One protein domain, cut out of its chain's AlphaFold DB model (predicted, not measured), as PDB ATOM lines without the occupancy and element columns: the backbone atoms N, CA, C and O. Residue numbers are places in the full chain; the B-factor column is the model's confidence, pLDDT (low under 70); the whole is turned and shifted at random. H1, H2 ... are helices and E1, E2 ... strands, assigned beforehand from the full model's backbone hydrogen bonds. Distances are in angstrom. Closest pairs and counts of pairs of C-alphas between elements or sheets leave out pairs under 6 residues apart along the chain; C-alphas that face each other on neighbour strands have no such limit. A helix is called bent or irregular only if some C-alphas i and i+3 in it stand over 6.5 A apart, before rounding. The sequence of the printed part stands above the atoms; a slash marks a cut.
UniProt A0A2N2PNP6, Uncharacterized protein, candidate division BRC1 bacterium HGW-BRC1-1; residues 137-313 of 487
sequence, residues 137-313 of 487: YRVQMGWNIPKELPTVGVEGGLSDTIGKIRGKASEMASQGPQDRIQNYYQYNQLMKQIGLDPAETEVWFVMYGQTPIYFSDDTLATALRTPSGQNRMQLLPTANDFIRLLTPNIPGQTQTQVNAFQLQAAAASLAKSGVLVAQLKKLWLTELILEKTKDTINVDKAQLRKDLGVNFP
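Overview. This is residues 137 to 313 of the 487 residues of an uncharacterized protein of candidate division BRC1 bacterium HGW-BRC1-1 (UniProt A0A2N2PNP6). A small two-stranded hairpin, E1 and E2, lies between the helix H2 and the first arm of the long bent helix H6, which is shaped like an L. H1 runs side by side with H2 as a helical hairpin; near the far end of the L, short H7 bridges H1 and the second arm, while H3, H4 and H5 gather toward the other end. The printed part has 177 residues, with seven named helices and two strands in the order H1 H2 E1 E2 H3 H4 H5 H6 H7; it is mostly helix, and the sheet E1 - E2 is antiparallel. It is compact, with a radius of gyration of the C-alphas of 17.2 A, yet elongated, spanning 56 by 35 by 34 A.

Arrangement. E1, residues 204 to 208, and E2, residues 211 to 215, form a hairpin, with N 206 and O 213 2.9 A apart and N 213 and O 206 2.8 A apart, within hydrogen-bond range. H2, residues 177 to 193, comes closest to E2 at the C-alphas of Tyr 185 and Ile 213, 5.5 A. H1, residues 157 to 174, touches H2 at a shallow tilt of 20 degrees, opposite ways; the closest C-alphas are those of Met 172 and Arg 180, 5.0 A. H3, residues 218 to 225, only just touches H2, with 3 pairs of C-alphas within 8 A, the closest Pro 177 and Leu 220 at 6.2 A. H4, residues 227 to 232, and H5, residues 239 to 244, are close but not clearly touching, with the C-alphas of Gln 230 and Ala 239 6.5 A apart. H6, residues 256 to 293, was assigned as one helix by its hydrogen bonds but is bent, with C-alphas 272 and 275 9.1 A apart; its arms H6a, residues 256 to 272, and H6b, residues 275 to 293, are about perpendicular at 82 degrees. H6a is near E1, with 7 pairs of C-alphas within 10 A. H7, residues 301 to 307, touches H6b at Thr 286 and Arg 305, closest C-alphas 6.2 A, and H1 at Arg 166 and Asp 307, closest C-alphas 5.4 A. Every O i to N i+4 pair is within hydrogen-bond range in H2, H3, H4, H5, H6b and H7, against 12 of 14 in H1 and 12 of 13 in H6a.

Along the chain. H1 begins at C-alpha 157 (1.073, 31.285, 29.945) and measures 26.5 A; H2 measures 24.6 A, H6a 24.3 A and H6b 27.5 A. H7 ends at C-alpha 307 (-11.789, 39.958, 21.949).

Size, cuts and confidence. The C-alphas farthest apart, Pro 251 and Asp 295, are 58.4 A apart. The printed part has no cut; the link H5 to H6 is long, and its residues 249 to 255 stand free. The mean pLDDT of the printed part is 72.3, and 60 residues are under 70, among them residues 227 to 275.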
ATOM      1  N   TYR A 137     -24.937  17.709  34.520       52.56
ATOM      2  CA  TYR A 137     -24.346  18.918  33.919       52.56
ATOM      3  C   TYR A 137     -24.022  20.046  34.893       52.56
ATOM      4  O   TYR A 137     -23.648  21.116  34.431       52.56
ATOM      5  N   ARG A 138     -24.140  19.820  36.214       61.12
ATOM      6  CA  ARG A 138     -23.713  20.777  37.253       61.12
ATOM      7  C   ARG A 138     -24.115  22.232  36.932       61.12
ATOM      8  O   ARG A 138     -23.247  23.084  36.753       61.12
ATOM      9  N   VAL A 139     -25.425  22.485  36.810       64.94
ATOM     10  CA  VAL A 139     -25.984  23.813  36.474       64.94
ATOM     11  C   VAL A 139     -25.442  24.850  37.442       64.94
ATOM     12  O   VAL A 139     -25.611  24.683  38.651       64.94
ATOM     13  N   GLN A 140     -24.835  25.905  36.905       73.62
ATOM     14  CA  GLN A 140     -24.366  27.034  37.687       73.62
ATOM     15  C   GLN A 140     -25.558  27.913  38.098       73.62
ATOM     16  O   GLN A 140     -26.304  28.399  37.245       73.62
ATOM     17  N   MET A 141     -25.754  28.056  39.410       71.31
ATOM     18  CA  MET A 141     -26.873  28.757  40.053       71.31
ATOM     19  C   MET A 141     -26.494  30.175  40.500       71.31
ATOM     20  O   MET A 141     -27.360  31.044  40.567       71.31
ATOM     21  N   GLY A 142     -25.209  30.413  40.775       78.44
ATOM     22  CA  GLY A 142     -24.662  31.730  41.089       78.44
ATOM     23  C   GLY A 142     -24.048  32.426  39.872       78.44
ATOM     24  O   GLY A 142     -23.854  31.849  38.805       78.44
ATOM     25  N   TRP A 143     -23.646  33.674  40.045       87.19
ATOM     26  CA  TRP A 143     -22.862  34.438  39.091       87.19
ATOM     27  C   TRP A 143     -21.426  33.938  38.948       87.19
ATOM     28  O   TRP A 143     -20.836  34.252  37.927       87.19
ATOM     29  N   ASN A 144     -20.849  33.172  39.884       87.56
ATOM     30  CA  ASN A 144     -19.464  32.676  39.774       87.56
ATOM     31  C   ASN A 144     -18.476  33.781  39.334       87.56
ATOM     32  O   ASN A 144     -17.823  33.666  38.296       87.56
ATOM     33  N   ILE A 145     -18.455  34.910  40.050       89.44
ATOM     34  CA  ILE A 145     -17.556  36.025  39.731       89.44
ATOM     35  C   ILE A 145     -16.196  35.712  40.370       89.44
ATOM     36  O   ILE A 145     -16.096  35.727  41.601       89.44
ATOM     37  N   PRO A 146     -15.139  35.427  39.586       87.44
ATOM     38  CA  PRO A 146     -13.850  35.051  40.153       87.44
ATOM     39  C   PRO A 146     -13.222  36.232  40.899       87.44
ATOM     40  O   PRO A 146     -13.234  37.360  40.411       87.44
ATOM     41  N   LYS A 147     -12.631  35.986  42.074       89.12
ATOM     42  CA  LYS A 147     -11.869  37.014  42.812       89.12
ATOM     43  C   LYS A 147     -10.498  37.276  42.189       89.12
ATOM     44  O   LYS A 147      -9.961  38.371  42.308       89.12
ATOM     45  N   GLU A 148      -9.953  36.264  41.528       89.00
ATOM     46  CA  GLU A 148      -8.637  36.259  40.907       89.00
ATOM     47  C   GLU A 148      -8.660  35.392  39.647       89.00
ATOM     48  O   GLU A 148      -9.501  34.501  39.506       89.00
ATOM     49  N   LEU A 149      -7.732  35.639  38.722       87.44
ATOM     50  CA  LEU A 149      -7.564  34.759  37.567       87.44
ATOM     51  C   LEU A 149      -6.991  33.411  37.996       87.44
ATOM     52  O   LEU A 149      -6.059  33.395  38.810       87.44
ATOM     53  N   PRO A 150      -7.427  32.305  37.369       84.19
ATOM     54  CA  PRO A 150      -6.801  31.015  37.598       84.19
ATOM     55  C   PRO A 150      -5.312  31.061  37.238       84.19
ATOM     56  O   PRO A 150      -4.841  31.873  36.431       84.19
ATOM     57  N   THR A 151      -4.548  30.161  37.846       79.19
ATOM     58  CA  THR A 151      -3.143  29.965  37.491       79.19
ATOM     59  C   THR A 151      -3.066  29.278  36.132       79.19
ATOM     60  O   THR A 151      -3.340  28.086  36.007       79.19
ATOM     61  N   VAL A 152      -2.695  30.036  35.100       76.31
ATOM     62  CA  VAL A 152      -2.559  29.525  33.732       76.31
ATOM     63  C   VAL A 152      -1.128  29.038  33.506       76.31
ATOM     64  O   VAL A 152      -0.289  29.776  33.001       76.31
ATOM     65  N   GLY A 153      -0.851  27.790  33.890       71.19
ATOM     66  CA  GLY A 153       0.409  27.105  33.572       71.19
ATOM     67  C   GLY A 153       1.674  27.809  34.089       71.19
ATOM     68  O   GLY A 153       1.737  28.214  35.246       71.19
ATOM     69  N   VAL A 154       2.699  27.881  33.232       70.31
ATOM     70  CA  VAL A 154       4.004  28.517  33.503       70.31
ATOM     71  C   VAL A 154       3.951  30.042  33.331       70.31
ATOM     72  O   VAL A 154       3.007  30.577  32.752       70.31
ATOM     73  N   GLU A 155       4.973  30.752  33.813       67.00
ATOM     74  CA  GLU A 155       5.139  32.199  33.611       67.00
ATOM     75  C   GLU A 155       4.993  32.574  32.119       67.00
ATOM     76  O   GLU A 155       5.541  31.903  31.247       67.00
ATOM     77  N   GLY A 156       4.186  33.597  31.814       72.81
ATOM     78  CA  GLY A 156       3.818  33.975  30.438       72.81
ATOM     79  C   GLY A 156       2.629  33.208  29.832       72.81
ATOM     80  O   GLY A 156       2.054  33.662  28.842       72.81
ATOM     81  N   GLY A 157       2.172  32.114  30.455       84.19
ATOM     82  CA  GLY A 157       1.073  31.285  29.945       84.19
ATOM     83  C   GLY A 157      -0.260  32.027  29.794       84.19
ATOM     84  O   GLY A 157      -1.009  31.773  28.846       84.19
ATOM     85  N   LEU A 158      -0.544  32.997  30.671       87.38
ATOM     86  CA  LEU A 158      -1.714  33.869  30.533       87.38
ATOM     87  C   LEU A 158      -1.611  34.732  29.271       87.38
ATOM     88  O   LEU A 158      -2.551  34.761  28.482       87.38
ATOM     89  N   SER A 159      -0.470  35.385  29.045       87.31
ATOM     90  CA  SER A 159      -0.256  36.263  27.892       87.31
ATOM     91  C   SER A 159      -0.397  35.527  26.566       87.31
ATOM     92  O   SER A 159      -1.090  36.004  25.667       87.31
ATOM     93  N   ASP A 160       0.170  34.323  26.478       89.19
ATOM     94  CA  ASP A 160       0.021  33.448  25.315       89.19
ATOM     95  C   ASP A 160      -1.435  33.030  25.094       89.19
ATOM     96  O   ASP A 160      -1.917  32.990  23.959       89.19
ATOM     97  N   THR A 161      -2.152  32.719  26.176       91.62
ATOM     98  CA  THR A 161      -3.570  32.343  26.115       91.62
ATOM     99  C   THR A 161      -4.412  33.506  25.604       91.62
ATOM    100  O   THR A 161      -5.203  33.315  24.681       91.62
ATOM    101  N   ILE A 162      -4.185  34.722  26.112       90.88
ATOM    102  CA  ILE A 162      -4.841  35.933  25.608       90.88
ATOM    103  C   ILE A 162      -4.494  36.153  24.135       90.88
ATOM    104  O   ILE A 162      -5.401  36.314  23.325       90.88
ATOM    105  N   GLY A 163      -3.220  36.077  23.738       91.25
ATOM    106  CA  GLY A 163      -2.816  36.200  22.333       91.25
ATOM    107  C   GLY A 163      -3.558  35.228  21.405       91.25
ATOM    108  O   GLY A 163      -4.051  35.629  20.349       91.25
ATOM    109  N   LYS A 164      -3.723  33.969  21.834       93.56
ATOM    110  CA  LYS A 164      -4.486  32.948  21.098       93.56
ATOM    111  C   LYS A 164      -5.983  33.258  21.042       93.56
ATOM    112  O   LYS A 164      -6.574  33.103  19.975       93.56
ATOM    113  N   ILE A 165      -6.586  33.721  22.141       93.00
ATOM    114  CA  ILE A 165      -7.998  34.148  22.179       93.00
ATOM    115  C   ILE A 165      -8.235  35.243  21.140       93.00
ATOM    116  O   ILE A 165      -9.154  35.130  20.332       93.00
ATOM    117  N   ARG A 166      -7.363  36.255  21.101       91.88
ATOM    118  CA  ARG A 166      -7.448  37.371  20.146       91.88
ATOM    119  C   ARG A 166      -7.323  36.903  18.698       91.88
ATOM    120  O   ARG A 166      -8.117  37.303  17.849       91.88
ATOM    121  N   GLY A 167      -6.363  36.017  18.425       92.06
ATOM    122  CA  GLY A 167      -6.211  35.393  17.108       92.06
ATOM    123  C   GLY A 167      -7.492  34.682  16.671       92.06
ATOM    124  O   GLY A 167      -8.016  34.956  15.593       92.06
ATOM    125  N   LYS A 168      -8.064  33.856  17.556       93.38
ATOM    126  CA  LYS A 168      -9.310  33.128  17.278       93.38
ATOM    127  C   LYS A 168     -10.510  34.052  17.096       93.38
ATOM    128  O   LYS A 168     -11.282  33.842  16.166       93.38
ATOM    129  N   ALA A 169     -10.643  35.097  17.911       89.38
ATOM    130  CA  ALA A 169     -11.692  36.105  17.763       89.38
ATOM    131  C   ALA A 169     -11.647  36.795  16.387       89.38
ATOM    132  O   ALA A 169     -12.678  36.933  15.729       89.38
ATOM    133  N   SER A 170     -10.450  37.160  15.919       88.25
ATOM    134  CA  SER A 170     -10.248  37.767  14.596       88.25
ATOM    135  C   SER A 170     -10.569  36.800  13.446       88.25
ATOM    136  O   SER A 170     -11.247  37.161  12.480       88.25
ATOM    137  N   GLU A 171     -10.143  35.539  13.561       89.38
ATOM    138  CA  GLU A 171     -10.416  34.506  12.556       89.38
ATOM    139  C   GLU A 171     -11.919  34.213  12.415       89.38
ATOM    140  O   GLU A 171     -12.417  34.075  11.296       89.38
ATOM    141  N   MET A 172     -12.674  34.193  13.522       86.12
ATOM    142  CA  MET A 172     -14.124  33.956  13.489       86.12
ATOM    143  C   MET A 172     -14.884  34.997  12.651       86.12
ATOM    144  O   MET A 172     -15.871  34.654  12.001       86.12
ATOM    145  N   ALA A 173     -14.408  36.244  12.595       77.06
ATOM    146  CA  ALA A 173     -15.059  37.311  11.837       77.06
ATOM    147  C   ALA A 173     -14.903  37.176  10.308       77.06
ATOM    148  O   ALA A 173     -15.701  37.738   9.559       77.06
ATOM    149  N   SER A 174     -13.888  36.447   9.832       79.00
ATOM    150  CA  SER A 174     -13.485  36.434   8.415       79.00
ATOM    151  C   SER A 174     -13.753  35.114   7.686       79.00
ATOM    152  O   SER A 174     -13.605  35.044   6.466       79.00
ATOM    153  N   GLN A 175     -14.169  34.071   8.404       83.12
ATOM    154  CA  GLN A 175     -14.248  32.715   7.864       83.12
ATOM    155  C   GLN A 175     -15.671  32.241   7.536       83.12
ATOM    156  O   GLN A 175     -16.672  32.864   7.905       83.12
ATOM    157  N   GLY A 176     -15.765  31.113   6.824       79.88
ATOM    158  CA  GLY A 176     -17.027  30.425   6.549       79.88
ATOM    159  C   GLY A 176     -17.591  29.695   7.782       79.88
ATOM    160  O   GLY A 176     -16.867  29.478   8.754       79.88
ATOM    161  N   PRO A 177     -18.871  29.273   7.767       77.31
ATOM    162  CA  PRO A 177     -19.543  28.710   8.945       77.31
ATOM    163  C   PRO A 177     -18.841  27.508   9.598       77.31
ATOM    164  O   PRO A 177     -18.846  27.389  10.818       77.31
ATOM    165  N   GLN A 178     -18.232  26.622   8.806       77.00
ATOM    166  CA  GLN A 178     -17.576  25.417   9.320       77.00
ATOM    167  C   GLN A 178     -16.284  25.741  10.081       77.00
ATOM    168  O   GLN A 178     -16.094  25.267  11.200       77.00
ATOM    169  N   ASP A 179     -15.434  26.593   9.509       83.00
ATOM    170  CA  ASP A 179     -14.188  27.007  10.155       83.00
ATOM    171  C   ASP A 179     -14.475  27.870  11.393       83.00
ATOM    172  O   ASP A 179     -13.815  27.722  12.423       83.00
ATOM    173  N   ARG A 180     -15.548  28.683  11.363       84.19
ATOM    174  CA  ARG A 180     -16.027  29.404  12.555       84.19
ATOM    175  C   ARG A 180     -16.361  28.465  13.704       84.19
ATOM    176  O   ARG A 180     -15.975  28.756  14.826       84.19
ATOM    177  N   ILE A 181     -17.039  27.342  13.455       81.94
ATOM    178  CA  ILE A 181     -17.361  26.366  14.511       81.94
ATOM    179  C   ILE A 181     -16.079  25.793  15.126       81.94
ATOM    180  O   ILE A 181     -15.958  25.727  16.351       81.94
ATOM    181  N   GLN A 182     -15.095  25.418  14.303       83.69
ATOM    182  CA  GLN A 182     -13.805  24.926  14.804       83.69
ATOM    183  C   GLN A 182     -13.063  25.991  15.618       83.69
ATOM    184  O   GLN A 182     -12.481  25.689  16.663       83.69
ATOM    185  N   ASN A 183     -13.127  27.247  15.182       89.38
ATOM    186  CA  ASN A 183     -12.542  28.354  15.919       89.38
ATOM    187  C   ASN A 183     -13.282  28.661  17.217       89.38
ATOM    188  O   ASN A 183     -12.612  28.882  18.220       89.38
ATOM    189  N   TYR A 184     -14.611  28.562  17.256       88.12
ATOM    190  CA  TYR A 184     -15.378  28.644  18.499       88.12
ATOM    191  C   TYR A 184     -15.014  27.522  19.465       88.12
ATOM    192  O   TYR A 184     -14.883  27.769  20.660       88.12
ATOM    193  N   TYR A 185     -14.789  26.296  18.981       88.06
ATOM    194  CA  TYR A 185     -14.307  25.212  19.837       88.06
ATOM    195  C   TYR A 185     -12.981  25.581  20.507       88.06
ATOM    196  O   TYR A 185     -12.861  25.498  21.728       88.06
ATOM    197  N   GLN A 186     -11.998  26.018  19.719       91.56
ATOM    198  CA  GLN A 186     -10.677  26.386  20.230       91.56
ATOM    199  C   GLN A 186     -10.743  27.613  21.147       91.56
ATOM    200  O   GLN A 186     -10.147  27.599  22.222       91.56
ATOM    201  N   TYR A 187     -11.516  28.630  20.763       93.19
ATOM    202  CA  TYR A 187     -11.808  29.811  21.572       93.19
ATOM    203  C   TYR A 187     -12.372  29.409  22.937       93.19
ATOM    204  O   TYR A 187     -11.823  29.781  23.967       93.19
ATOM    205  N   ASN A 188     -13.386  28.545  22.958       90.25
ATOM    206  CA  ASN A 188     -14.021  28.057  24.177       90.25
ATOM    207  C   ASN A 188     -13.057  27.314  25.109       90.25
ATOM    208  O   ASN A 188     -13.134  27.485  26.325       90.25
ATOM    209  N   GLN A 189     -12.132  26.514  24.568       90.31
ATOM    210  CA  GLN A 189     -11.102  25.866  25.389       90.31
ATOM    211  C   GLN A 189     -10.150  26.887  26.023       90.31
ATOM    212  O   GLN A 189      -9.768  26.726  27.180       90.31
ATOM    213  N   LEU A 190      -9.787  27.946  25.295       93.06
ATOM    214  CA  LEU A 190      -8.930  29.015  25.813       93.06
ATOM    215  C   LEU A 190      -9.658  29.872  26.860       93.06
ATOM    216  O   LEU A 190      -9.078  30.188  27.895       93.06
ATOM    217  N   MET A 191     -10.941  30.180  26.647       91.06
ATOM    218  CA  MET A 191     -11.776  30.892  27.626       91.06
ATOM    219  C   MET A 191     -11.867  30.123  28.953       91.06
ATOM    220  O   MET A 191     -11.701  30.706  30.024       91.06
ATOM    221  N   LYS A 192     -12.009  28.791  28.897       88.50
ATOM    222  CA  LYS A 192     -11.983  27.944  30.102       88.50
ATOM    223  C   LYS A 192     -10.658  28.021  30.853       88.50
ATOM    224  O   LYS A 192     -10.665  28.009  32.080       88.50
ATOM    225  N   GLN A 193      -9.529  28.127  30.147       89.56
ATOM    226  CA  GLN A 193      -8.207  28.244  30.780       89.56
ATOM    227  C   GLN A 193      -8.061  29.533  31.594       89.56
ATOM    228  O   GLN A 193      -7.365  29.525  32.604       89.56
ATOM    229  N   ILE A 194      -8.746  30.610  31.202       88.94
ATOM    230  CA  ILE A 194      -8.782  31.871  31.960       88.94
ATOM    231  C   ILE A 194      -9.945  31.938  32.963       88.94
ATOM    232  O   ILE A 194     -10.185  32.988  33.549       88.94
ATOM    233  N   GLY A 195     -10.637  30.819  33.201       85.88
ATOM    234  CA  GLY A 195     -11.659  30.700  34.243       85.88
ATOM    235  C   GLY A 195     -13.059  31.111  33.802       85.88
ATOM    236  O   GLY A 195     -13.922  31.299  34.654       85.88
ATOM    237  N   LEU A 196     -13.302  31.243  32.494       87.62
ATOM    238  CA  LEU A 196     -14.623  31.548  31.960       87.62
ATOM    239  C   LEU A 196     -15.202  30.342  31.228       87.62
ATOM    240  O   LEU A 196     -14.728  29.978  30.154       87.62
ATOM    241  N   ASP A 197     -16.240  29.724  31.794       85.81
ATOM    242  CA  ASP A 197     -16.970  28.657  31.110       85.81
ATOM    243  C   ASP A 197     -17.903  29.268  30.046       85.81
ATOM    244  O   ASP A 197     -18.806  30.038  30.389       85.81
ATOM    245  N   PRO A 198     -17.738  28.945  28.751       83.38
ATOM    246  CA  PRO A 198     -18.621  29.437  27.697       83.38
ATOM    247  C   PRO A 198     -20.090  29.070  27.924       83.38
ATOM    248  O   PRO A 198     -20.966  29.842  27.551       83.38
ATOM    249  N   ALA A 199     -20.374  27.957  28.613       76.94
ATOM    250  CA  ALA A 199     -21.742  27.583  28.982       76.94
ATOM    251  C   ALA A 199     -22.435  28.620  29.893       76.94
ATOM    252  O   ALA A 199     -23.660  28.647  29.976       76.94
ATOM    253  N   GLU A 200     -21.658  29.470  30.569       78.31
ATOM    254  CA  GLU A 200     -22.147  30.534  31.447       78.31
ATOM    255  C   GLU A 200     -22.241  31.895  30.742       78.31
ATOM    256  O   GLU A 200     -22.749  32.847  31.337       78.31
ATOM    257  N   THR A 201     -21.722  32.027  29.510       77.56
ATOM    258  CA  THR A 201     -21.604  33.335  28.840       77.56
ATOM    259  C   THR A 201     -22.047  33.419  27.385       77.56
ATOM    260  O   THR A 201     -22.138  34.525  26.845       77.56
ATOM    261  N   GLU A 202     -22.345  32.287  26.758       79.56
ATOM    262  CA  GLU A 202     -22.724  32.191  25.352       79.56
ATOM    263  C   GLU A 202     -24.128  31.599  25.208       79.56
ATOM    264  O   GLU A 202     -24.462  30.603  25.842       79.56
ATOM    265  N   VAL A 203     -24.959  32.207  24.361       66.94
ATOM    266  CA  VAL A 203     -26.406  31.920  24.285       66.94
ATOM    267  C   VAL A 203     -26.798  30.887  23.225       66.94
ATOM    268  O   VAL A 203     -27.889  30.323  23.300       66.94
ATOM    269  N   TRP A 204     -25.924  30.609  22.257       70.25
ATOM    270  CA  TRP A 204     -26.097  29.567  21.245       70.25
ATOM    271  C   TRP A 204     -25.083  28.453  21.444       70.25
ATOM    272  O   TRP A 204     -24.016  28.667  22.014       70.25
ATOM    273  N   PHE A 205     -25.384  27.263  20.925       74.56
ATOM    274  CA  PHE A 205     -24.372  26.235  20.734       74.56
ATOM    275  C   PHE A 205     -24.718  25.264  19.610       74.56
ATOM    276  O   PHE A 205     -25.866  25.156  19.179       74.56
ATOM    277  N   VAL A 206     -23.705  24.516  19.180       70.94
ATOM    278  CA  VAL A 206     -23.834  23.325  18.337       70.94
ATOM    279  C   VAL A 206     -23.031  22.179  18.927       70.94
ATOM    280  O   VAL A 206     -22.056  22.397  19.640       70.94
ATOM    281  N   MET A 207     -23.416  20.944  18.627       69.12
ATOM    282  CA  MET A 207     -22.555  19.800  18.921       69.12
ATOM    283  C   MET A 207     -21.440  19.739  17.879       69.12
ATOM    284  O   MET A 207     -21.680  20.045  16.722       69.12
ATOM    285  N   TYR A 208     -20.242  19.322  18.267       65.56
ATOM    286  CA  TYR A 208     -19.170  18.907  17.366       65.56
ATOM    287  C   TYR A 208     -18.629  17.569  17.866       65.56
ATOM    288  O   TYR A 208     -17.960  17.497  18.900       65.56
ATOM    289  N   GLY A 209     -19.025  16.476  17.209       69.25
ATOM    290  CA  GLY A 209     -18.947  15.141  17.793       69.25
ATOM    291  C   GLY A 209     -19.827  15.046  19.045       69.25
ATOM    292  O   GLY A 209     -21.030  15.288  18.984       69.25
ATOM    293  N   GLN A 210     -19.220  14.718  20.188       68.00
ATOM    294  CA  GLN A 210     -19.891  14.660  21.497       68.00
ATOM    295  C   GLN A 210     -19.659  15.912  22.354       68.00
ATOM    296  O   GLN A 210     -20.054  15.945  23.517       68.00
ATOM    297  N   THR A 211     -19.006  16.939  21.809       64.81
ATOM    298  CA  THR A 211     -18.651  18.136  22.571       64.81
ATOM    299  C   THR A 211     -19.540  19.315  22.180       64.81
ATOM    300  O   THR A 211     -19.585  19.659  21.000       64.81
ATOM    301  N   PRO A 212     -20.229  19.964  23.135       71.94
ATOM    302  CA  PRO A 212     -20.950  21.197  22.852       71.94
ATOM    303  C   PRO A 212     -19.973  22.361  22.624       71.94
ATOM    304  O   PRO A 212     -19.023  22.561  23.386       71.94
ATOM    305  N   ILE A 213     -20.225  23.141  21.576       78.88
ATOM    306  CA  ILE A 213     -19.521  24.376  21.223       78.88
ATOM    307  C   ILE A 213     -20.497  25.533  21.353       78.88
ATOM    308  O   ILE A 213     -21.415  25.637  20.545       78.88
ATOM    309  N   TYR A 214     -20.256  26.420  22.314       83.38
ATOM    310  CA  TYR A 214     -21.083  27.597  22.554       83.38
ATOM    311  C   TYR A 214     -20.586  28.836  21.792       83.38
ATOM    312  O   TYR A 214     -19.384  28.969  21.564       83.38
ATOM    313  N   PHE A 215     -21.501  29.719  21.387       81.75
ATOM    314  CA  PHE A 215     -21.229  30.974  20.681       81.75
ATOM    315  C   PHE A 215     -22.399  31.968  20.792       81.75
ATOM    316  O   PHE A 215     -23.503  31.613  21.196       81.75
ATOM    317  N   SER A 216     -22.180  33.223  20.399       77.31
ATOM    318  CA  SER A 216     -23.193  34.296  20.375       77.31
ATOM    319  C   SER A 216     -23.364  34.944  18.994       77.31
ATOM    320  O   SER A 216     -24.123  35.896  18.854       77.31
ATOM    321  N   ASP A 217     -22.692  34.431  17.956       81.06
ATOM    322  CA  ASP A 217     -22.823  34.923  16.577       81.06
ATOM    323  C   ASP A 217     -24.198  34.559  15.990       81.06
ATOM    324  O   ASP A 217     -24.435  33.429  15.558       81.06
ATOM    325  N   ASP A 218     -25.100  35.543  15.946       77.38
ATOM    326  CA  ASP A 218     -26.442  35.415  15.366       77.38
ATOM    327  C   ASP A 218     -26.422  35.161  13.852       77.38
ATOM    328  O   ASP A 218     -27.327  34.510  13.320       77.38
ATOM    329  N   THR A 219     -25.393  35.633  13.137       81.44
ATOM    330  CA  THR A 219     -25.239  35.363  11.700       81.44
ATOM    331  C   THR A 219     -24.906  33.896  11.489       81.44
ATOM    332  O   THR A 219     -25.521  33.238  10.649       81.44
ATOM    333  N   LEU A 220     -23.979  33.363  12.287       80.12
ATOM    334  CA  LEU A 220     -23.678  31.938  12.313       80.12
ATOM    335  C   LEU A 220     -24.915  31.145  12.744       80.12
ATOM    336  O   LEU A 220     -25.311  30.231  12.028       80.12
ATOM    337  N   ALA A 221     -25.594  31.532  13.826       75.06
ATOM    338  CA  ALA A 221     -26.819  30.869  14.273       75.06
ATOM    339  C   ALA A 221     -27.882  30.827  13.160       75.06
ATOM    340  O   ALA A 221     -28.490  29.786  12.912       75.06
ATOM    341  N   THR A 222     -28.067  31.931  12.437       76.69
ATOM    342  CA  THR A 222     -28.999  32.025  11.306       76.69
ATOM    343  C   THR A 222     -28.557  31.150  10.137       76.69
ATOM    344  O   THR A 222     -29.365  30.395   9.595       76.69
ATOM    345  N   ALA A 223     -27.272  31.184   9.772       75.25
ATOM    346  CA  ALA A 223     -26.721  30.359   8.702       75.25
ATOM    347  C   ALA A 223     -26.905  28.861   8.992       75.25
ATOM    348  O   ALA A 223     -27.287  28.098   8.101       75.25
ATOM    349  N   LEU A 224     -26.710  28.446  10.244       71.81
ATOM    350  CA  LEU A 224     -26.848  27.056  10.682       71.81
ATOM    351  C   LEU A 224     -28.303  26.573  10.744       71.81
ATOM    352  O   LEU A 224     -28.544  25.370  10.673       71.81
ATOM    353  N   ARG A 225     -29.286  27.480  10.798       71.56
ATOM    354  CA  ARG A 225     -30.712  27.125  10.688       71.56
ATOM    355  C   ARG A 225     -31.135  26.769   9.265       71.56
ATOM    356  O   ARG A 225     -32.162  26.120   9.097       71.56
ATOM    357  N   THR A 226     -30.376  27.162   8.244       71.12
ATOM    358  CA  THR A 226     -30.728  26.863   6.847       71.12
ATOM    359  C   THR A 226     -30.491  25.383   6.503       71.12
ATOM    360  O   THR A 226     -29.553  24.785   7.033       71.12
ATOM    361  N   PRO A 227     -31.262  24.772   5.580       67.56
ATOM    362  CA  PRO A 227     -31.025  23.388   5.153       67.56
ATOM    363  C   PRO A 227     -29.611  23.152   4.605       67.56
ATOM    364  O   PRO A 227     -29.020  22.102   4.832       67.56
ATOM    365  N   SER A 228     -29.028  24.138   3.916       65.62
ATOM    366  CA  SER A 228     -27.646  24.078   3.426       65.62
ATOM    367  C   SER A 228     -26.619  24.153   4.562       65.62
ATOM    368  O   SER A 228     -25.618  23.440   4.512       65.62
ATOM    369  N   GLY A 229     -26.874  24.954   5.601       62.44
ATOM    370  CA  GLY A 229     -26.076  24.985   6.828       62.44
ATOM    371  C   GLY A 229     -26.126  23.664   7.598       62.44
ATOM    372  O   GLY A 229     -25.087  23.153   8.006       62.44
ATOM    373  N   GLN A 230     -27.308  23.057   7.708       62.25
ATOM    374  CA  GLN A 230     -27.498  21.751   8.349       62.25
ATOM    375  C   GLN A 230     -26.852  20.610   7.554       62.25
ATOM    376  O   GLN A 230     -26.194  19.750   8.130       62.25
ATOM    377  N   ASN A 231     -26.978  20.624   6.222       55.06
ATOM    378  CA  ASN A 231     -26.392  19.598   5.358       55.06
ATOM    379  C   ASN A 231     -24.858  19.660   5.316       55.06
ATOM    380  O   ASN A 231     -24.206  18.628   5.200       55.06
ATOM    381  N   ARG A 232     -24.262  20.849   5.463       54.25
ATOM    382  CA  ARG A 232     -22.803  21.008   5.621       54.25
ATOM    383  C   ARG A 232     -22.295  20.536   6.984       54.25
ATOM    384  O   ARG A 232     -21.111  20.257   7.126       54.25
ATOM    385  N   MET A 233     -23.190  20.404   7.959       52.22
ATOM    386  CA  MET A 233     -22.917  19.828   9.270       52.22
ATOM    387  C   MET A 233     -23.223  18.326   9.342       52.22
ATOM    388  O   MET A 233     -23.291  17.818  10.448       52.22
ATOM    389  N   GLN A 234     -23.366  17.586   8.230       44.19
ATOM    390  CA  GLN A 234     -23.731  16.147   8.191       44.19
ATOM    391  C   GLN A 234     -22.802  15.152   8.944       44.19
ATOM    392  O   GLN A 234     -22.946  13.943   8.800       44.19
ATOM    393  N   LEU A 235     -21.902  15.623   9.812       44.06
ATOM    394  CA  LEU A 235     -21.309  14.849  10.911       44.06
ATOM    395  C   LEU A 235     -21.997  15.095  12.272       44.06
ATOM    396  O   LEU A 235     -21.494  14.658  13.305       44.06
ATOM    397  N   LEU A 236     -23.130  15.800  12.292       45.22
ATOM    398  CA  LEU A 236     -23.859  16.242  13.477       45.22
ATOM    399  C   LEU A 236     -25.364  16.056  13.253       45.22
ATOM    400  O   LEU A 236     -25.835  16.263  12.131       45.22
ATOM    401  N   PRO A 237     -26.124  15.650  14.286       38.38
ATOM    402  CA  PRO A 237     -27.558  15.421  14.154       38.38
ATOM    403  C   PRO A 237     -28.251  16.708  13.676       38.38
ATOM    404  O   PRO A 237     -27.921  17.815  14.106       38.38
ATOM    405  N   THR A 238     -29.158  16.546  12.715       40.03
ATOM    406  CA  THR A 238     -29.770  17.612  11.907       40.03
ATOM    407  C   THR A 238     -30.616  18.576  12.751       40.03
ATOM    408  O   THR A 238     -30.999  18.256  13.872       40.03
ATOM    409  N   ALA A 239     -30.995  19.761  12.249       36.69
ATOM    410  CA  ALA A 239     -31.814  20.676  13.067       36.69
ATOM    411  C   ALA A 239     -33.251  20.178  13.320       36.69
ATOM    412  O   ALA A 239     -33.910  20.655  14.243       36.69
ATOM    413  N   ASN A 240     -33.728  19.185  12.562       37.47
ATOM    414  CA  ASN A 240     -34.951  18.460  12.916       37.47
ATOM    415  C   ASN A 240     -34.748  17.562  14.151       37.47
ATOM    416  O   ASN A 240     -35.690  17.363  14.920       37.47
ATOM    417  N   ASP A 241     -33.520  17.102  14.407       43.41
ATOM    418  CA  ASP A 241     -33.142  16.447  15.662       43.41
ATOM    419  C   ASP A 241     -33.037  17.465  16.811       43.41
ATOM    420  O   ASP A 241     -33.395  17.146  17.938       43.41
ATOM    421  N   PHE A 242     -32.660  18.718  16.527       38.88
ATOM    422  CA  PHE A 242     -32.594  19.822  17.502       38.88
ATOM    423  C   PHE A 242     -33.971  20.229  18.059       38.88
ATOM    424  O   PHE A 242     -34.107  20.475  19.256       38.88
ATOM    425  N   ILE A 243     -35.021  20.233  17.227       38.28
ATOM    426  CA  ILE A 243     -36.408  20.479  17.675       38.28
ATOM    427  C   ILE A 243     -36.995  19.235  18.371       38.28
ATOM    428  O   ILE A 243     -37.709  19.360  19.369       38.28
ATOM    429  N   ARG A 244     -36.644  18.020  17.921       38.09
ATOM    430  CA  ARG A 244     -37.010  16.769  18.617       38.09
ATOM    431  C   ARG A 244     -36.293  16.589  19.966       38.09
ATOM    432  O   ARG A 244     -36.863  15.969  20.854       38.09
ATOM    433  N   LEU A 245     -35.112  17.181  20.157       40.12
ATOM    434  CA  LEU A 245     -34.365  17.236  21.428       40.12
ATOM    435  C   LEU A 245     -35.005  18.157  22.486       40.12
ATOM    436  O   LEU A 245     -34.626  18.090  23.653       40.12
ATOM    437  N   LEU A 246     -35.975  18.994  22.099       36.91
ATOM    438  CA  LEU A 246     -36.637  19.981  22.962       36.91
ATOM    439  C   LEU A 246     -38.042  19.569  23.436       36.91
ATOM    440  O   LEU A 246     -38.663  20.313  24.193       36.91
ATOM    441  N   THR A 247     -38.556  18.401  23.031       33.62
ATOM    442  CA  THR A 247     -39.919  17.964  23.388       33.62
ATOM    443  C   THR A 247     -39.881  16.578  24.043       33.62
ATOM    444  O   THR A 247     -39.345  15.649  23.437       33.62
ATOM    445  N   PRO A 248     -40.414  16.384  25.267       35.69
ATOM    446  CA  PRO A 248     -40.297  15.103  25.945       35.69
ATOM    447  C   PRO A 248     -41.279  14.084  25.366       35.69
ATOM    448  O   PRO A 248     -42.470  14.352  25.238       35.69
ATOM    449  N   ASN A 249     -40.794  12.867  25.138       30.16
ATOM    450  CA  ASN A 249     -41.546  11.688  25.548       30.16
ATOM    451  C   ASN A 249     -40.566  10.619  26.046       30.16
ATOM    452  O   ASN A 249     -39.722  10.123  25.305       30.16
ATOM    453  N   ILE A 250     -40.642  10.338  27.348       35.06
ATOM    454  CA  ILE A 250     -39.814   9.378  28.095       35.06
ATOM    455  C   ILE A 250     -40.714   8.171  28.381       35.06
ATOM    456  O   ILE A 250     -41.836   8.385  28.843       35.06
ATOM    457  N   PRO A 251     -40.281   6.926  28.094       34.72
ATOM    458  CA  PRO A 251     -39.618   6.110  29.131       34.72
ATOM    459  C   PRO A 251     -38.421   5.251  28.655       34.72
ATOM    460  O   PRO A 251     -38.490   4.616  27.611       34.72
ATOM    461  N   GLY A 252     -37.358   5.159  29.482       41.44
ATOM    462  CA  GLY A 252     -36.298   4.124  29.381       41.44
ATOM    463  C   GLY A 252     -34.902   4.604  28.945       41.44
ATOM    464  O   GLY A 252     -34.403   4.209  27.904       41.44
ATOM    465  N   GLN A 253     -34.284   5.478  29.733       39.66
ATOM    466  CA  GLN A 253     -33.242   6.422  29.318       39.66
ATOM    467  C   GLN A 253     -31.999   5.895  28.526       39.66
ATOM    468  O   GLN A 253     -31.300   5.003  28.993       39.66
ATOM    469  N   THR A 254     -31.681   6.507  27.365       46.28
ATOM    470  CA  THR A 254     -30.480   6.286  26.512       46.28
ATOM    471  C   THR A 254     -29.670   7.584  26.318       46.28
ATOM    472  O   THR A 254     -30.139   8.671  26.639       46.28
ATOM    473  N   GLN A 255     -28.444   7.487  25.776       41.53
ATOM    474  CA  GLN A 255     -27.420   8.550  25.631       41.53
ATOM    475  C   GLN A 255     -27.911   9.890  25.029       41.53
ATOM    476  O   GLN A 255     -27.302  10.936  25.238       41.53
ATOM    477  N   THR A 256     -29.065   9.894  24.369       42.62
ATOM    478  CA  THR A 256     -29.811  11.072  23.908       42.62
ATOM    479  C   THR A 256     -30.306  11.982  25.048       42.62
ATOM    480  O   THR A 256     -30.360  13.199  24.872       42.62
ATOM    481  N   GLN A 257     -30.598  11.456  26.245       40.59
ATOM    482  CA  GLN A 257     -30.907  12.299  27.413       40.59
ATOM    483  C   GLN A 257     -29.685  13.000  27.975       40.59
ATOM    484  O   GLN A 257     -29.832  13.983  28.693       40.59
ATOM    485  N   VAL A 258     -28.476  12.566  27.631       45.38
ATOM    486  CA  VAL A 258     -27.303  13.278  28.118       45.38
ATOM    487  C   VAL A 258     -27.228  14.668  27.459       45.38
ATOM    488  O   VAL A 258     -27.027  15.685  28.115       45.38
ATOM    489  N   ASN A 259     -27.548  14.749  26.169       44.69
ATOM    490  CA  ASN A 259     -27.379  15.977  25.389       44.69
ATOM    491  C   ASN A 259     -28.561  16.963  25.518       44.69
ATOM    492  O   ASN A 259     -28.346  18.173  25.528       44.69
ATOM    493  N   ALA A 260     -29.803  16.486  25.688       42.59
ATOM    494  CA  ALA A 260     -30.968  17.364  25.897       42.59
ATOM    495  C   ALA A 260     -30.918  18.108  27.246       42.59
ATOM    496  O   ALA A 260     -31.268  19.284  27.347       42.59
ATOM    497  N   PHE A 261     -30.412  17.448  28.287       44.09
ATOM    498  CA  PHE A 261     -30.265  18.059  29.603       44.09
ATOM    499  C   PHE A 261     -29.097  19.065  29.669       44.09
ATOM    500  O   PHE A 261     -29.179  19.998  30.461       44.09
ATOM    501  N   GLN A 262     -28.047  18.938  28.841       46.84
ATOM    502  CA  GLN A 262     -27.008  19.980  28.689       46.84
ATOM    503  C   GLN A 262     -27.606  21.285  28.156       46.84
ATOM    504  O   GLN A 262     -27.308  22.364  28.665       46.84
ATOM    505  N   LEU A 263     -28.501  21.163  27.170       49.28
ATOM    506  CA  LEU A 263     -29.195  22.276  26.524       49.28
ATOM    507  C   LEU A 263     -30.123  22.994  27.510       49.28
ATOM    508  O   LEU A 263     -30.095  24.216  27.618       49.28
ATOM    509  N   GLN A 264     -30.876  22.224  28.300       48.97
ATOM    510  CA  GLN A 264     -31.750  22.760  29.340       48.97
ATOM    511  C   GLN A 264     -30.965  23.326  30.531       48.97
ATOM    512  O   GLN A 264     -31.411  24.293  31.127       48.97
ATOM    513  N   ALA A 265     -29.788  22.781  30.857       45.81
ATOM    514  CA  ALA A 265     -28.907  23.264  31.920       45.81
ATOM    515  C   ALA A 265     -28.231  24.601  31.581       45.81
ATOM    516  O   ALA A 265     -28.244  25.508  32.410       45.81
ATOM    517  N   ALA A 266     -27.679  24.739  30.370       47.06
ATOM    518  CA  ALA A 266     -27.073  25.986  29.900       47.06
ATOM    519  C   ALA A 266     -28.140  27.065  29.657       47.06
ATOM    520  O   ALA A 266     -27.999  28.190  30.134       47.06
ATOM    521  N   ALA A 267     -29.265  26.700  29.026       48.41
ATOM    522  CA  ALA A 267     -30.408  27.598  28.889       48.41
ATOM    523  C   ALA A 267     -30.997  27.979  30.255       48.41
ATOM    524  O   ALA A 267     -31.348  29.134  30.441       48.41
ATOM    525  N   ALA A 268     -31.059  27.066  31.233       49.53
ATOM    526  CA  ALA A 268     -31.511  27.387  32.587       49.53
ATOM    527  C   ALA A 268     -30.504  28.245  33.360       49.53
ATOM    528  O   ALA A 268     -30.935  29.104  34.115       49.53
ATOM    529  N   SER A 269     -29.193  28.053  33.184       49.47
ATOM    530  CA  SER A 269     -28.172  28.895  33.824       49.47
ATOM    531  C   SER A 269     -28.223  30.321  33.268       49.47
ATOM    532  O   SER A 269     -28.353  31.272  34.032       49.47
ATOM    533  N   LEU A 270     -28.281  30.482  31.942       52.78
ATOM    534  CA  LEU A 270     -28.415  31.793  31.295       52.78
ATOM    535  C   LEU A 270     -29.799  32.426  31.486       52.78
ATOM    536  O   LEU A 270     -29.898  33.647  31.561       52.78
ATOM    537  N   ALA A 271     -30.867  31.631  31.591       46.69
ATOM    538  CA  ALA A 271     -32.204  32.133  31.910       46.69
ATOM    539  C   ALA A 271     -32.333  32.551  33.381       46.69
ATOM    540  O   ALA A 271     -33.062  33.498  33.661       46.69
ATOM    541  N   LYS A 272     -31.627  31.884  34.307       49.91
ATOM    542  CA  LYS A 272     -31.614  32.243  35.733       49.91
ATOM    543  C   LYS A 272     -30.703  33.432  36.015       49.91
ATOM    544  O   LYS A 272     -31.133  34.380  36.651       49.91
ATOM    545  N   SER A 273     -29.467  33.420  35.518       49.44
ATOM    546  CA  SER A 273     -28.514  34.517  35.733       49.44
ATOM    547  C   SER A 273     -28.763  35.713  34.801       49.44
ATOM    548  O   SER A 273     -28.353  36.827  35.103       49.44
ATOM    549  N   GLY A 274     -29.452  35.509  33.676       58.56
ATOM    550  CA  GLY A 274     -29.689  36.525  32.653       58.56
ATOM    551  C   GLY A 274     -28.474  36.764  31.745       58.56
ATOM    552  O   GLY A 274     -27.319  36.644  32.153       58.56
ATOM    553  N   VAL A 275     -28.732  37.181  30.498       63.72
ATOM    554  CA  VAL A 275     -27.691  37.539  29.506       63.72
ATOM    555  C   VAL A 275     -26.762  38.646  30.027       63.72
ATOM    556  O   VAL A 275     -25.600  38.712  29.642       63.72
ATOM    557  N   LEU A 276     -27.242  39.495  30.938       75.56
ATOM    558  CA  LEU A 276     -26.460  40.587  31.517       75.56
ATOM    559  C   LEU A 276     -25.347  40.090  32.448       75.56
ATOM    560  O   LEU A 276     -24.235  40.605  32.374       75.56
ATOM    561  N   VAL A 277     -25.584  39.059  33.268       80.44
ATOM    562  CA  VAL A 277     -24.549  38.528  34.178       80.44
ATOM    563  C   VAL A 277     -23.383  37.924  33.399       80.44
ATOM    564  O   VAL A 277     -22.229  38.113  33.777       80.44
ATOM    565  N   ALA A 278     -23.655  37.280  32.264       80.75
ATOM    566  CA  ALA A 278     -22.613  36.824  31.349       80.75
ATOM    567  C   ALA A 278     -21.694  37.967  30.879       80.75
ATOM    568  O   ALA A 278     -20.470  37.817  30.845       80.75
ATOM    569  N   GLN A 279     -22.279  39.123  30.553       86.25
ATOM    570  CA  GLN A 279     -21.525  40.306  30.141       86.25
ATOM    571  C   GLN A 279     -20.743  40.919  31.309       86.25
ATOM    572  O   GLN A 279     -19.588  41.300  31.130       86.25
ATOM    573  N   LEU A 280     -21.317  40.932  32.518       90.00
ATOM    574  CA  LEU A 280     -20.622  41.360  33.737       90.00
ATOM    575  C   LEU A 280     -19.393  40.491  34.032       90.00
ATOM    576  O   LEU A 280     -18.334  41.033  34.339       90.00
ATOM    577  N   LYS A 281     -19.497  39.162  33.871       89.88
ATOM    578  CA  LYS A 281     -18.353  38.243  34.013       89.88
ATOM    579  C   LYS A 281     -17.231  38.598  33.043       89.88
ATOM    580  O   LYS A 281     -16.101  38.807  33.472       89.88
ATOM    581  N   LYS A 282     -17.540  38.687  31.744       90.75
ATOM    582  CA  LYS A 282     -16.558  39.019  30.695       90.75
ATOM    583  C   LYS A 282     -15.905  40.383  30.941       90.75
ATOM    584  O   LYS A 282     -14.687  40.526  30.802       90.75
ATOM    585  N   LEU A 283     -16.700  41.368  31.362       92.69
ATOM    586  CA  LEU A 283     -16.218  42.701  31.714       92.69
ATOM    587  C   LEU A 283     -15.262  42.655  32.914       92.69
ATOM    588  O   LEU A 283     -14.180  43.230  32.851       92.69
ATOM    589  N   TRP A 284     -15.611  41.919  33.969       94.38
ATOM    590  CA  TRP A 284     -14.764  41.754  35.152       94.38
ATOM    591  C   TRP A 284     -13.455  41.012  34.857       94.38
ATOM    592  O   TRP A 284     -12.379  41.458  35.252       94.38
ATOM    593  N   LEU A 285     -13.527  39.919  34.093       92.38
ATOM    594  CA  LEU A 285     -12.356  39.166  33.636       92.38
ATOM    595  C   LEU A 285     -11.381  40.040  32.848       92.38
ATOM    596  O   LEU A 285     -10.173  39.903  33.022       92.38
ATOM    597  N   THR A 286     -11.895  40.963  32.030       93.19
ATOM    598  CA  THR A 286     -11.054  41.923  31.302       93.19
ATOM    599  C   THR A 286     -10.165  42.721  32.257       93.19
ATOM    600  O   THR A 286      -8.972  42.878  32.008       93.19
ATOM    601  N   GLU A 287     -10.724  43.196  33.367       93.31
ATOM    602  CA  GLU A 287      -9.993  44.010  34.341       93.31
ATOM    603  C   GLU A 287      -8.968  43.181  35.108       93.31
ATOM    604  O   GLU A 287      -7.823  43.606  35.237       93.31
ATOM    605  N   LEU A 288      -9.327  41.962  35.521       92.56
ATOM    606  CA  LEU A 288      -8.376  41.060  36.170       92.56
ATOM    607  C   LEU A 288      -7.192  40.699  35.254       92.56
ATOM    608  O   LEU A 288      -6.059  40.577  35.723       92.56
ATOM    609  N   ILE A 289      -7.437  40.536  33.946       91.69
ATOM    610  CA  ILE A 289      -6.376  40.307  32.954       91.69
ATOM    611  C   ILE A 289      -5.464  41.524  32.887       91.69
ATOM    612  O   ILE A 289      -4.262  41.372  33.077       91.69
ATOM    613  N   LEU A 290      -6.023  42.719  32.688       90.75
ATOM    614  CA  LEU A 290      -5.237  43.949  32.582       90.75
ATOM    615  C   LEU A 290      -4.412  44.229  33.841       90.75
ATOM    616  O   LEU A 290      -3.276  44.678  33.730       90.75
ATOM    617  N   GLU A 291      -4.941  43.929  35.027       89.75
ATOM    618  CA  GLU A 291      -4.198  44.046  36.285       89.75
ATOM    619  C   GLU A 291      -3.019  43.078  36.357       89.75
ATOM    620  O   GLU A 291      -1.920  43.477  36.743       89.75
ATOM    621  N   LYS A 292      -3.223  41.818  35.957       87.50
ATOM    622  CA  LYS A 292      -2.191  40.774  36.021       87.50
ATOM    623  C   LYS A 292      -1.156  40.887  34.899       87.50
ATOM    624  O   LYS A 292      -0.038  40.405  35.057       87.50
ATOM    625  N   THR A 293      -1.508  41.509  33.773       82.75
ATOM    626  CA  THR A 293      -0.643  41.627  32.586       82.75
ATOM    627  C   THR A 293      -0.138  43.043  32.326       82.75
ATOM    628  O   THR A 293       0.458  43.280  31.276       82.75
ATOM    629  N   LYS A 294      -0.364  43.983  33.253       76.69
ATOM    630  CA  LYS A 294      -0.063  45.416  33.088       76.69
ATOM    631  C   LYS A 294       1.359  45.694  32.588       76.69
ATOM    632  O   LYS A 294       1.551  46.583  31.765       76.69
ATOM    633  N   ASP A 295       2.322  44.897  33.043       73.81
ATOM    634  CA  ASP A 295       3.746  45.075  32.737       73.81
ATOM    635  C   ASP A 295       4.259  44.141  31.625       73.81
ATOM    636  O   ASP A 295       5.422  44.213  31.235       73.81
ATOM    637  N   THR A 296       3.410  43.245  31.107       73.50
ATOM    638  CA  THR A 296       3.817  42.182  30.169       73.50
ATOM    639  C   THR A 296       3.093  42.232  28.831       73.50
ATOM    640  O   THR A 296       3.618  41.734  27.835       73.50
ATOM    641  N   ILE A 297       1.909  42.844  28.770       68.38
ATOM    642  CA  ILE A 297       1.111  42.943  27.550       68.38
ATOM    643  C   ILE A 297       0.604  44.375  27.383       68.38
ATOM    644  O   ILE A 297      -0.212  44.851  28.166       68.38
ATOM    645  N   ASN A 298       1.007  45.030  26.292       73.62
ATOM    646  CA  ASN A 298       0.384  46.276  25.855       73.62
ATOM    647  C   ASN A 298      -0.858  45.959  25.006       73.62
ATOM    648  O   ASN A 298      -0.782  45.860  23.779       73.62
ATOM    649  N   VAL A 299      -1.987  45.712  25.669       78.06
ATOM    650  CA  VAL A 299      -3.284  45.504  25.013       78.06
ATOM    651  C   VAL A 299      -4.230  46.627  25.402       78.06
ATOM    652  O   VAL A 299      -4.441  46.905  26.580       78.06
ATOM    653  N   ASP A 300      -4.820  47.245  24.381       87.62
ATOM    654  CA  ASP A 300      -5.881  48.225  24.558       87.62
ATOM    655  C   ASP A 300      -7.106  47.589  25.236       87.62
ATOM    656  O   ASP A 300      -7.572  46.512  24.848       87.62
ATOM    657  N   LYS A 301      -7.640  48.275  26.252       89.62
ATOM    658  CA  LYS A 301      -8.760  47.797  27.072       89.62
ATOM    659  C   LYS A 301     -10.014  47.555  26.229       89.62
ATOM    660  O   LYS A 301     -10.670  46.528  26.406       89.62
ATOM    661  N   ALA A 302     -10.346  48.460  25.307       87.94
ATOM    662  CA  ALA A 302     -11.535  48.317  24.470       87.94
ATOM    663  C   ALA A 302     -11.391  47.136  23.499       87.94
ATOM    664  O   ALA A 302     -12.334  46.361  23.319       87.94
ATOM    665  N   GLN A 303     -10.196  46.943  22.938       88.75
ATOM    666  CA  GLN A 303      -9.907  45.784  22.101       88.75
ATOM    667  C   GLN A 303      -9.992  44.467  22.887       88.75
ATOM    668  O   GLN A 303     -10.590  43.516  22.390       88.75
ATOM    669  N   LEU A 304      -9.484  44.403  24.123       91.19
ATOM    670  CA  LEU A 304      -9.606  43.195  24.950       91.19
ATOM    671  C   LEU A 304     -11.062  42.867  25.294       91.19
ATOM    672  O   LEU A 304     -11.465  41.710  25.184       91.19
ATOM    673  N   ARG A 305     -11.869  43.881  25.644       91.38
ATOM    674  CA  ARG A 305     -13.320  43.723  25.853       91.38
ATOM    675  C   ARG A 305     -13.975  43.102  24.614       91.38
ATOM    676  O   ARG A 305     -14.748  42.154  24.738       91.38
ATOM    677  N   LYS A 306     -13.619  43.584  23.418       89.31
ATOM    678  CA  LYS A 306     -14.105  43.036  22.142       89.31
ATOM    679  C   LYS A 306     -13.645  41.592  21.914       89.31
ATOM    680  O   LYS A 306     -14.464  40.756  21.543       89.31
ATOM    681  N   ASP A 307     -12.372  41.290  22.159       90.44
ATOM    682  CA  ASP A 307     -11.789  39.958  21.949       90.44
ATOM    683  C   ASP A 307     -12.397  38.899  22.901       90.44
ATOM    684  O   ASP A 307     -12.559  37.733  22.532       90.44
ATOM    685  N   LEU A 308     -12.811  39.311  24.106       90.81
ATOM    686  CA  LEU A 308     -13.549  38.484  25.073       90.81
ATOM    687  C   LEU A 308     -15.071  38.455  24.830       90.81
ATOM    688  O   LEU A 308     -15.810  37.831  25.595       90.81
ATOM    689  N   GLY A 309     -15.554  39.128  23.783       87.06
ATOM    690  CA  GLY A 309     -16.968  39.140  23.414       87.06
ATOM    691  C   GLY A 309     -17.864  39.890  24.403       87.06
ATOM    692  O   GLY A 309     -19.008  39.476  24.610       87.06
ATOM    693  N   VAL A 310     -17.357  40.957  25.036       87.88
ATOM    694  CA  VAL A 310     -18.169  41.898  25.824       87.88
ATOM    695  C   VAL A 310     -19.047  42.700  24.864       87.88
ATOM    696  O   VAL A 310     -18.556  43.521  24.091       87.88
ATOM    697  N   ASN A 311     -20.353  42.463  24.920       79.75
ATOM    698  CA  ASN A 311     -21.356  43.081  24.063       79.75
ATOM    699  C   ASN A 311     -22.507  43.632  24.917       79.75
ATOM    700  O   ASN A 311     -23.564  43.012  25.043       79.75
ATOM    701  N   PHE A 312     -22.271  44.784  25.546       77.12
ATOM    702  CA  PHE A 312     -23.335  45.556  26.184       77.12
ATOM    703  C   PHE A 312     -24.097  46.360  25.124       77.12
ATOM    704  O   PHE A 312     -23.453  46.995  24.280       77.12
ATOM    705  N   PRO A 313     -25.441  46.375  25.158       70.44
ATOM    706  CA  PRO A 313     -26.212  47.272  24.311       70.44
ATOM    707  C   PRO A 313     -25.804  48.727  24.579       70.44
ATOM    708  O   PRO A 313     -25.661  49.140  25.730       70.44
TER     709      PRO A 313